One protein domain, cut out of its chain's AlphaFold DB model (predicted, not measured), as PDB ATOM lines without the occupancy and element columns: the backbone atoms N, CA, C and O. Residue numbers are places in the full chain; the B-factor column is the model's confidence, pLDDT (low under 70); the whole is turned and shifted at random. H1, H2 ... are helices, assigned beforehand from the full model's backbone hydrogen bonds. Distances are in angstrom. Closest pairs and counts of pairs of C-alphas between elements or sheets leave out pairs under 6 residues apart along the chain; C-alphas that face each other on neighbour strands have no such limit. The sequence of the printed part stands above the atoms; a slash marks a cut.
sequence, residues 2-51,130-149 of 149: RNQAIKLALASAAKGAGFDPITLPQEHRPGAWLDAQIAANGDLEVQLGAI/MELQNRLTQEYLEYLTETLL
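This is residues 2 to 51 and 130 to 149 of the 149 residues of an uncharacterized protein of bacterium HR14 (UniProt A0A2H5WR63). Two longer helices, H4 and H1, cross at a slant in the middle, and H2 runs across this pair over one of its sides, beginning at H1 and passing close to H4. The short H3 sits at the first end of H4, and the loop of residues 17 to 29 lies at the opposite end of the long axis. The printed part has 70 residues, with four named helices in the order H1, H2, H3, H4 and no named strand; the class is all helix. It is compact, with a radius of gyration of the C-alphas of 11.5 A, and elongated, spanning 33 by 21 by 20 A.

H4, residues 130 to 148, is the longest helix at 26.6 A and ends at C-alpha 148 (32.766, 8.199, -33.620). H1, residues 2 to 16, measures 21.1 A and begins at C-alpha 2 (33.356, 34.561, -26.570). H2 is residues 30 to 41, 16.1 A, and H3 is residues 44 to 51, 10.6 A.

H4 touches H1 at a steep tilt of 46 degrees, the same way; their closest C-alphas, Leu 10 and Thr 137, are 5.4 A apart. H1, with residues 7 to 11 alone, touches residues 30 to 34 of H2 at a steep tilt of 58 degrees, opposite ways; the closest C-alphas, Lys 7 and Pro 30, are 5.7 A apart. H2 and H4 are close but not clearly touching, with C-alphas Trp 33 and Tyr 140 closest at 7.6 A. H3 touches H4 at residues 131 to 132 alone, only just about perpendicular at 71 degrees; the closest C-alphas, Leu 48 and Leu 132, are 6.6 A apart. H1 and H3 are only just apart, closest 8.1 A. In H1, H2, H3 and H4 every O i to N i+4 pair is within hydrogen-bond range.

The two C-alphas farthest apart, Thr 23 and Gly 49, are 33.9 A apart. Residues 52 to 129 are not printed; C-alphas 51 and 130 are 10.4 A apart across this cut. The link H1 to H2 is long, 13 residues, and H2 to H3 is tight. Mean pLDDT of the printed part is 91.9, with residue 2 under 70.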
ATOM      1  N   ARG A   2      32.537  35.292 -25.574       69.38
ATOM      2  CA  ARG A   2      33.356  34.561 -26.570       69.38
ATOM      3  C   ARG A   2      33.203  33.030 -26.545       69.38
ATOM      4  O   ARG A   2      33.016  32.425 -27.594       69.38
ATOM      5  N   ASN A   3      33.152  32.414 -25.362       80.69
ATOM      6  CA  ASN A   3      32.974  30.957 -25.240       80.69
ATOM      7  C   ASN A   3      31.660  30.478 -25.867       80.69
ATOM      8  O   ASN A   3      31.601  29.380 -26.403       80.69
ATOM      9  N   GLN A   4      30.602  31.293 -25.820       85.75
ATOM     10  CA  GLN A   4      29.306  30.924 -26.387       85.75
ATOM     11  C   GLN A   4      29.327  30.974 -27.918       85.75
ATOM     12  O   GLN A   4      28.785  30.075 -28.550       85.75
ATOM     13  N   ALA A   5      30.003  31.964 -28.511       87.25
ATOM     14  CA  ALA A   5      30.190  32.041 -29.960       87.25
ATOM     15  C   ALA A   5      30.996  30.844 -30.497       87.25
ATOM     16  O   ALA A   5      30.603  30.239 -31.492       87.25
ATOM     17  N   ILE A   6      32.063  30.442 -29.797       91.25
ATOM     18  CA  ILE A   6      32.844  29.249 -30.160       91.25
ATOM     19  C   ILE A   6      31.996  27.988 -29.991       91.25
ATOM     20  O   ILE A   6      31.890  27.214 -30.934       91.25
ATOM     21  N   LYS A   7      31.304  27.807 -28.856       92.38
ATOM     22  CA  LYS A   7      30.412  26.647 -28.641       92.38
ATOM     23  C   LYS A   7      29.348  26.525 -29.742       92.38
ATOM     24  O   LYS A   7      29.083  25.417 -30.203       92.38
ATOM     25  N   LEU A   8      28.774  27.641 -30.198       92.62
ATOM     26  CA  LEU A   8      27.828  27.661 -31.319       92.62
ATOM     27  C   LEU A   8      28.485  27.286 -32.651       92.62
ATOM     28  O   LEU A   8      27.903  26.514 -33.408       92.62
ATOM     29  N   ALA A   9      29.690  27.785 -32.931       93.19
ATOM     30  CA  ALA A   9      30.419  27.430 -34.146       93.19
ATOM     31  C   ALA A   9      30.806  25.948 -34.182       93.19
ATOM     32  O   ALA A   9      30.586  25.291 -35.195       93.19
ATOM     33  N   LEU A  10      31.281  25.396 -33.063       95.75
ATOM     34  CA  LEU A  10      31.556  23.967 -32.916       95.75
ATOM     35  C   LEU A  10      30.290  23.122 -33.143       95.75
ATOM     36  O   LEU A  10      30.317  22.162 -33.908       95.75
ATOM     37  N   ALA A  11      29.161  23.505 -32.536       94.50
ATOM     38  CA  ALA A  11      27.884  22.819 -32.736       94.50
ATOM     39  C   ALA A  11      27.413  22.884 -34.199       94.50
ATOM     40  O   ALA A  11      26.955  21.887 -34.753       94.50
ATOM     41  N   SER A  12      27.539  24.049 -34.839       94.25
ATOM     42  CA  SER A  12      27.194  24.218 -36.250       94.25
ATOM     43  C   SER A  12      28.087  23.370 -37.158       94.25
ATOM     44  O   SER A  12      27.589  22.775 -38.110       94.25
ATOM     45  N   ALA A  13      29.384  23.298 -36.860       93.12
ATOM     46  CA  ALA A  13      30.342  22.503 -37.612       93.12
ATOM     47  C   ALA A  13      30.051  21.003 -37.492       93.12
ATOM     48  O   ALA A  13      29.929  20.330 -38.511       93.12
ATOM     49  N   ALA A  14      29.845  20.501 -36.270       93.81
ATOM     50  CA  ALA A  14      29.469  19.107 -36.032       93.81
ATOM     51  C   ALA A  14      28.188  18.730 -36.787       93.81
ATOM     52  O   ALA A  14      28.165  17.728 -37.499       93.81
ATOM     53  N   LYS A  15      27.164  19.595 -36.731       94.19
ATOM     54  CA  LYS A  15      25.927  19.408 -37.499       94.19
ATOM     55  C   LYS A  15      26.180  19.372 -39.006       94.19
ATOM     56  O   LYS A  15      25.593  18.544 -39.697       94.19
ATOM     57  N   GLY A  16      27.047  20.247 -39.516       92.12
ATOM     58  CA  GLY A  16      27.459  20.259 -40.922       92.12
ATOM     59  C   GLY A  16      28.189  18.982 -41.352       92.12
ATOM     60  O   GLY A  16      28.029  18.551 -42.489       92.12
ATOM     61  N   ALA A  17      28.924  18.350 -40.437       89.94
ATOM     62  CA  ALA A  17      29.607  17.073 -40.646       89.94
ATOM     63  C   ALA A  17      28.715  15.836 -40.403       89.94
ATOM     64  O   ALA A  17      29.188  14.710 -40.520       89.94
ATOM     65  N   GLY A  18      27.427  16.020 -40.090       91.62
ATOM     66  CA  GLY A  18      26.468  14.925 -39.902       91.62
ATOM     67  C   GLY A  18      26.329  14.415 -38.463       91.62
ATOM     68  O   GLY A  18      25.553  13.491 -38.228       91.62
ATOM     69  N   PHE A  19      27.006  15.029 -37.493       91.88
ATOM     70  CA  PHE A  19      26.832  14.725 -36.072       91.88
ATOM     71  C   PHE A  19      25.768  15.641 -35.463       91.88
ATOM     72  O   PHE A  19      25.898  16.861 -35.527       91.88
ATOM     73  N   ASP A  20      24.728  15.092 -34.831       91.50
ATOM     74  CA  ASP A  20      23.773  15.918 -34.081       91.50
ATOM     75  C   ASP A  20      24.369  16.301 -32.709       91.50
ATOM     76  O   ASP A  20      24.508  15.438 -31.834       91.50
ATOM     77  N   PRO A  21      24.690  17.592 -32.465       87.31
ATOM     78  CA  PRO A  21      25.353  18.030 -31.237       87.31
ATOM     79  C   PRO A  21      24.539  17.783 -29.960       87.31
ATOM     80  O   PRO A  21      25.096  17.832 -28.862       87.31
ATOM     81  N   ILE A  22      23.225  17.568 -30.082       88.25
ATOM     82  CA  ILE A  22      22.323  17.319 -28.952       88.25
ATOM     83  C   ILE A  22      22.365  15.840 -28.549       88.25
ATOM     84  O   ILE A  22      22.328  15.522 -27.356       88.25
ATOM     85  N   THR A  23      22.466  14.939 -29.527       90.69
ATOM     86  CA  THR A  23      22.447  13.488 -29.294       90.69
ATOM     87  C   THR A  23      23.832  12.895 -29.067       90.69
ATOM     88  O   THR A  23      23.919  11.739 -28.664       90.69
ATOM     89  N   LEU A  24      24.906  13.661 -29.294       91.50
ATOM     90  CA  LEU A  24      26.264  13.245 -28.939       91.50
ATOM     91  C   LEU A  24      26.354  12.852 -27.448       91.50
ATOM     92  O   LEU A  24      25.756  13.546 -26.601       91.50
ATOM     93  N   PRO A  25      27.130  11.798 -27.112       92.81
ATOM     94  CA  PRO A  25      27.497  11.510 -25.728       92.81
ATOM     95  C   PRO A  25      28.101  12.751 -25.072       92.81
ATOM     96  O   PRO A  25      28.709  13.592 -25.739       92.81
ATOM     97  N   GLN A  26      27.871  12.908 -23.770       90.69
ATOM     98  CA  GLN A  26      28.109  14.162 -23.058       90.69
ATOM     99  C   GLN A  26      29.553  14.659 -23.198       90.69
ATOM    100  O   GLN A  26      29.769  15.856 -23.371       90.69
ATOM    101  N   GLU A  27      30.508  13.738 -23.159       90.69
ATOM    102  CA  GLU A  27      31.945  13.937 -23.319       90.69
ATOM    103  C   GLU A  27      32.337  14.467 -24.707       90.69
ATOM    104  O   GLU A  27      33.287  15.238 -24.818       90.69
ATOM    105  N   HIS A  28      31.566  14.137 -25.747       92.69
ATOM    106  CA  HIS A  28      31.818  14.572 -27.121       92.69
ATOM    107  C   HIS A  28      31.081  15.861 -27.485       92.69
ATOM    108  O   HIS A  28      31.281  16.401 -28.574       92.69
ATOM    109  N   ARG A  29      30.209  16.379 -26.611       93.19
ATOM    110  CA  ARG A  29      29.455  17.604 -26.898       93.19
ATOM    111  C   ARG A  29      30.391  18.812 -27.002       93.19
ATOM    112  O   ARG A  29      31.343  18.906 -26.224       93.19
ATOM    113  N   PRO A  30      30.061  19.815 -27.840       93.50
ATOM    114  CA  PRO A  30      30.922  20.978 -28.072       93.50
ATOM    115  C   PRO A  30      31.364  21.704 -26.798       93.50
ATOM    116  O   PRO A  30      32.490  22.177 -26.690       93.50
ATOM    117  N   GLY A  31      30.458  21.803 -25.821       93.06
ATOM    118  CA  GLY A  31      30.738  22.450 -24.544       93.06
ATOM    119  C   GLY A  31      31.778  21.701 -23.716       93.06
ATOM    120  O   GLY A  31      32.726  22.328 -23.264       93.06
ATOM    121  N   ALA A  32      31.603  20.388 -23.554       93.62
ATOM    122  CA  ALA A  32      32.495  19.551 -22.758       93.62
ATOM    123  C   ALA A  32      33.881  19.445 -23.403       93.62
ATOM    124  O   ALA A  32      34.890  19.616 -22.721       93.62
ATOM    125  N   TRP A  33      33.922  19.256 -24.724       95.25
ATOM    126  CA  TRP A  33      35.172  19.226 -25.473       95.25
ATOM    127  C   TRP A  33      35.936  20.554 -25.367       95.25
ATOM    128  O   TRP A  33      37.124  20.552 -25.054       95.25
ATOM    129  N   LEU A  34      35.263  21.701 -25.539       94.94
ATOM    130  CA  LEU A  34      35.921  23.009 -25.423       94.94
ATOM    131  C   LEU A  34      36.455  23.262 -24.008       94.94
ATOM    132  O   LEU A  34      37.545  23.811 -23.851       94.94
ATOM    133  N   ASP A  35      35.703  22.872 -22.978       94.31
ATOM    134  CA  ASP A  35      36.138  23.036 -21.591       94.31
ATOM    135  C   ASP A  35      37.381  22.155 -21.305       94.31
ATOM    136  O   ASP A  35      38.304  22.600 -20.621       94.31
ATOM    137  N   ALA A  36      37.472  20.960 -21.910       93.19
ATOM    138  CA  ALA A  36      38.674  20.124 -21.867       93.19
ATOM    139  C   ALA A  36      39.868  20.758 -22.610       93.19
ATOM    140  O   ALA A  36      40.983  20.748 -22.087       93.19
ATOM    141  N   GLN A  37      39.647  21.374 -23.778       94.25
ATOM    142  CA  GLN A  37      40.696  22.109 -24.502       94.25
ATOM    143  C   GLN A  37      41.240  23.292 -23.698       94.25
ATOM    144  O   GLN A  37      42.445  23.528 -23.686       94.25
ATOM    145  N   ILE A  38      40.366  24.016 -22.995       93.25
ATOM    146  CA  ILE A  38      40.766  25.110 -22.103       93.25
ATOM    147  C   ILE A  38      41.604  24.582 -20.933       93.25
ATOM    148  O   ILE A  38      42.611  25.187 -20.570       93.25
ATOM    149  N   ALA A  39      41.220  23.443 -20.352       92.75
ATOM    150  CA  ALA A  39      41.984  22.829 -19.270       92.75
ATOM    151  C   ALA A  39      43.379  22.355 -19.723       92.75
ATOM    152  O   ALA A  39      44.330  22.450 -18.950       92.75
ATOM    153  N   ALA A  40      43.508  21.869 -20.962       91.94
ATOM    154  CA  ALA A  40      44.765  21.352 -21.503       91.94
ATOM    155  C   ALA A  40      45.711  22.449 -22.025       91.94
ATOM    156  O   ALA A  40      46.917  22.374 -21.801       91.94
ATOM    157  N   ASN A  41      45.172  23.461 -22.710       89.62
ATOM    158  CA  ASN A  41      45.958  24.434 -23.481       89.62
ATOM    159  C   ASN A  41      45.917  25.862 -22.908       89.62
ATOM    160  O   ASN A  41      46.465  26.789 -23.504       89.62
ATOM    161  N   GLY A  42      45.273  26.049 -21.755       90.31
ATOM    162  CA  GLY A  42      45.047  27.356 -21.146       90.31
ATOM    163  C   GLY A  42      43.772  28.030 -21.651       90.31
ATOM    164  O   GLY A  42      43.116  27.572 -22.589       90.31
ATOM    165  N   ASP A  43      43.395  29.137 -21.011       91.62
ATOM    166  CA  ASP A  43      42.200  29.876 -21.408       91.62
ATOM    167  C   ASP A  43      42.305  30.465 -22.827       91.62
ATOM    168  O   ASP A  43      43.370  30.558 -23.441       91.62
ATOM    169  N   LEU A  44      41.156  30.862 -23.371       90.88
ATOM    170  CA  LEU A  44      41.075  31.358 -24.743       90.88
ATOM    171  C   LEU A  44      41.801  32.693 -24.957       90.88
ATOM    172  O   LEU A  44      42.147  32.992 -26.094       90.88
ATOM    173  N   GLU A  45      42.016  33.509 -23.920       91.75
ATOM    174  CA  GLU A  45      42.794  34.750 -24.048       91.75
ATOM    175  C   GLU A  45      44.287  34.442 -24.165       91.75
ATOM    176  O   GLU A  45      44.966  35.064 -24.979       91.75
ATOM    177  N   VAL A  46      44.789  33.451 -23.422       92.88
ATOM    178  CA  VAL A  46      46.170  32.964 -23.563       92.88
ATOM    179  C   VAL A  46      46.397  32.424 -24.974       92.88
ATOM    180  O   VAL A  46      47.358  32.811 -25.641       92.88
ATOM    181  N   GLN A  47      45.478  31.591 -25.466       92.50
ATOM    182  CA  GLN A  47      45.563  31.039 -26.821       92.50
ATOM    183  C   GLN A  47      45.473  32.134 -27.899       92.50
ATOM    184  O   GLN A  47      46.225  32.111 -28.871       92.50
ATOM    185  N   LEU A  48      44.596  33.126 -27.717       93.50
ATOM    186  CA  LEU A  48      44.483  34.277 -28.615       93.50
ATOM    187  C   LEU A  48      45.762  35.128 -28.622       93.50
ATOM    188  O   LEU A  48      46.217  35.549 -29.683       93.50
ATOM    189  N   GLY A  49      46.357  35.361 -27.449       93.19
ATOM    190  CA  GLY A  49      47.626  36.071 -27.310       93.19
ATOM    191  C   GLY A  49      48.769  35.372 -28.046       93.19
ATOM    192  O   GLY A  49      49.574  36.037 -28.695       93.19
ATOM    193  N   ALA A  50      48.801  34.036 -28.018       93.19
ATOM    194  CA  ALA A  50      49.784  33.245 -28.754       93.19
ATOM    195  C   ALA A  50      49.631  33.356 -30.283       93.19
ATOM    196  O   ALA A  50      50.634  33.324 -30.992       93.19
ATOM    197  N   ILE A  51      48.407  33.510 -30.801       94.25
ATOM    198  CA  ILE A  51      48.168  33.776 -32.231       94.25
ATOM    199  C   ILE A  51      48.608  35.201 -32.579       94.25
ATOM    200  O   ILE A  51      49.395  35.399 -33.502       94.25
ATOM    201  N   MET A 130      39.055  34.895 -35.260       91.00
ATOM    202  CA  MET A 130      38.609  34.051 -36.373       91.00
ATOM    203  C   MET A 130      39.533  32.845 -36.569       91.00
ATOM    204  O   MET A 130      39.053  31.729 -36.758       91.00
ATOM    205  N   GLU A 131      40.849  33.043 -36.496       92.94
ATOM    206  CA  GLU A 131      41.834  31.966 -36.613       92.94
ATOM    207  C   GLU A 131      41.699  30.950 -35.474       92.94
ATOM    208  O   GLU A 131      41.617  29.747 -35.727       92.94
ATOM    209  N   LEU A 132      41.580  31.422 -34.229       93.88
ATOM    210  CA  LEU A 132      41.356  30.566 -33.066       93.88
ATOM    211  C   LEU A 132      40.075  29.742 -33.216       93.88
ATOM    212  O   LEU A 132      40.073  28.543 -32.944       93.88
ATOM    213  N   GLN A 133      38.989  30.385 -33.643       94.06
ATOM    214  CA  GLN A 133      37.713  29.715 -33.864       94.06
ATOM    215  C   GLN A 133      37.831  28.637 -34.945       94.06
ATOM    216  O   GLN A 133      37.387  27.515 -34.717       94.06
ATOM    217  N   ASN A 134      38.461  28.950 -36.080       93.00
ATOM    218  CA  ASN A 134      38.658  27.996 -37.171       93.00
ATOM    219  C   ASN A 134      39.497  26.795 -36.732       93.00
ATOM    220  O   ASN A 134      39.103  25.661 -36.999       93.00
ATOM    221  N   ARG A 135      40.602  27.034 -36.011       94.44
ATOM    222  CA  ARG A 135      41.455  25.970 -35.472       94.44
ATOM    223  C   ARG A 135      40.671  25.049 -34.539       94.44
ATOM    224  O   ARG A 135      40.638  23.846 -34.764       94.44
ATOM    225  N   LEU A 136      39.979  25.611 -33.545       95.75
ATOM    226  CA  LEU A 136      39.179  24.823 -32.600       95.75
ATOM    227  C   LEU A 136      38.056  24.051 -33.305       95.75
ATOM    228  O   LEU A 136      37.742  22.929 -32.922       95.75
ATOM    229  N   THR A 137      37.443  24.634 -34.337       95.69
ATOM    230  CA  THR A 137      36.442  23.943 -35.152       95.69
ATOM    231  C   THR A 137      37.031  22.756 -35.907       95.69
ATOM    232  O   THR A 137      36.409  21.697 -35.911       95.69
ATOM    233  N   GLN A 138      38.204  22.905 -36.521       95.12
ATOM    234  CA  GLN A 138      38.878  21.811 -37.225       95.12
ATOM    235  C   GLN A 138      39.279  20.692 -36.261       95.12
ATOM    236  O   GLN A 138      38.864  19.554 -36.464       95.12
ATOM    237  N   GLU A 139      39.956  21.032 -35.162       96.19
ATOM    238  CA  GLU A 139      40.360  20.076 -34.119       96.19
ATOM    239  C   GLU A 139      39.157  19.308 -33.550       96.19
ATOM    240  O   GLU A 139      39.238  18.112 -33.274       96.19
ATOM    241  N   TYR A 140      38.008  19.973 -33.390       96.62
ATOM    242  CA  TYR A 140      36.796  19.316 -32.911       96.62
ATOM    243  C   TYR A 140      36.205  18.336 -33.932       96.62
ATOM    244  O   TYR A 140      35.747  17.260 -33.553       96.62
ATOM    245  N   LEU A 141      36.199  18.688 -35.219       95.56
ATOM    246  CA  LEU A 141      35.707  17.799 -36.274       95.56
ATOM    247  C   LEU A 141      36.607  16.576 -36.455       95.56
ATOM    248  O   LEU A 141      36.095  15.470 -36.632       95.56
ATOM    249  N   GLU A 142      37.922  16.772 -36.382       95.81
ATOM    250  CA  GLU A 142      38.910  15.690 -36.375       95.81
ATOM    251  C   GLU A 142      38.661  14.765 -35.185       95.81
ATOM    252  O   GLU A 142      38.440  13.573 -35.374       95.81
ATOM    253  N   TYR A 143      38.531  15.328 -33.981       95.19
ATOM    254  CA  TYR A 143      38.198  14.570 -32.780       95.19
ATOM    255  C   TYR A 143      36.913  13.740 -32.924       95.19
ATOM    256  O   TYR A 143      36.905  12.558 -32.577       95.19
ATOM    257  N   LEU A 144      35.819  14.321 -33.433       94.25
ATOM    258  CA  LEU A 144      34.568  13.581 -33.643       94.25
ATOM    259  C   LEU A 144      34.737  12.458 -34.670       94.25
ATOM    260  O   LEU A 144      34.220  11.365 -34.469       94.25
ATOM    261  N   THR A 145      35.476  12.717 -35.747       91.75
ATOM    262  CA  THR A 145      35.744  11.728 -36.796       91.75
ATOM    263  C   THR A 145      36.571  10.565 -36.257       91.75
ATOM    264  O   THR A 145      36.238   9.421 -36.516       91.75
ATOM    265  N   GLU A 146      37.604  10.831 -35.459       92.81
ATOM    266  CA  GLU A 146      38.478   9.794 -34.895       92.81
ATOM    267  C   GLU A 146      37.816   8.962 -33.790       92.81
ATOM    268  O   GLU A 146      38.241   7.839 -33.521       92.81
ATOM    269  N   THR A 147      36.808   9.516 -33.110       90.69
ATOM    270  CA  THR A 147      36.175   8.863 -31.953       90.69
ATOM    271  C   THR A 147      34.837   8.201 -32.266       90.69
ATOM    272  O   THR A 147      34.432   7.309 -31.520       90.69
ATOM    273  N   LEU A 148      34.142   8.621 -33.329       86.12
ATOM    274  CA  LEU A 148      32.766   8.199 -33.620       86.12
ATOM    275  C   LEU A 148      32.564   7.574 -35.008       86.12
ATOM    276  O   LEU A 148      31.462   7.079 -35.264       86.12
ATOM    277  N   LEU A 149      33.569   7.597 -35.888       77.25
ATOM    278  CA  LEU A 149      33.562   6.905 -37.185       77.25
ATOM    279  C   LEU A 149      34.595   5.774 -37.194       77.25
ATOM    280  O   LEU A 149      34.280   4.733 -37.815       77.25
TER     281      LEU A 149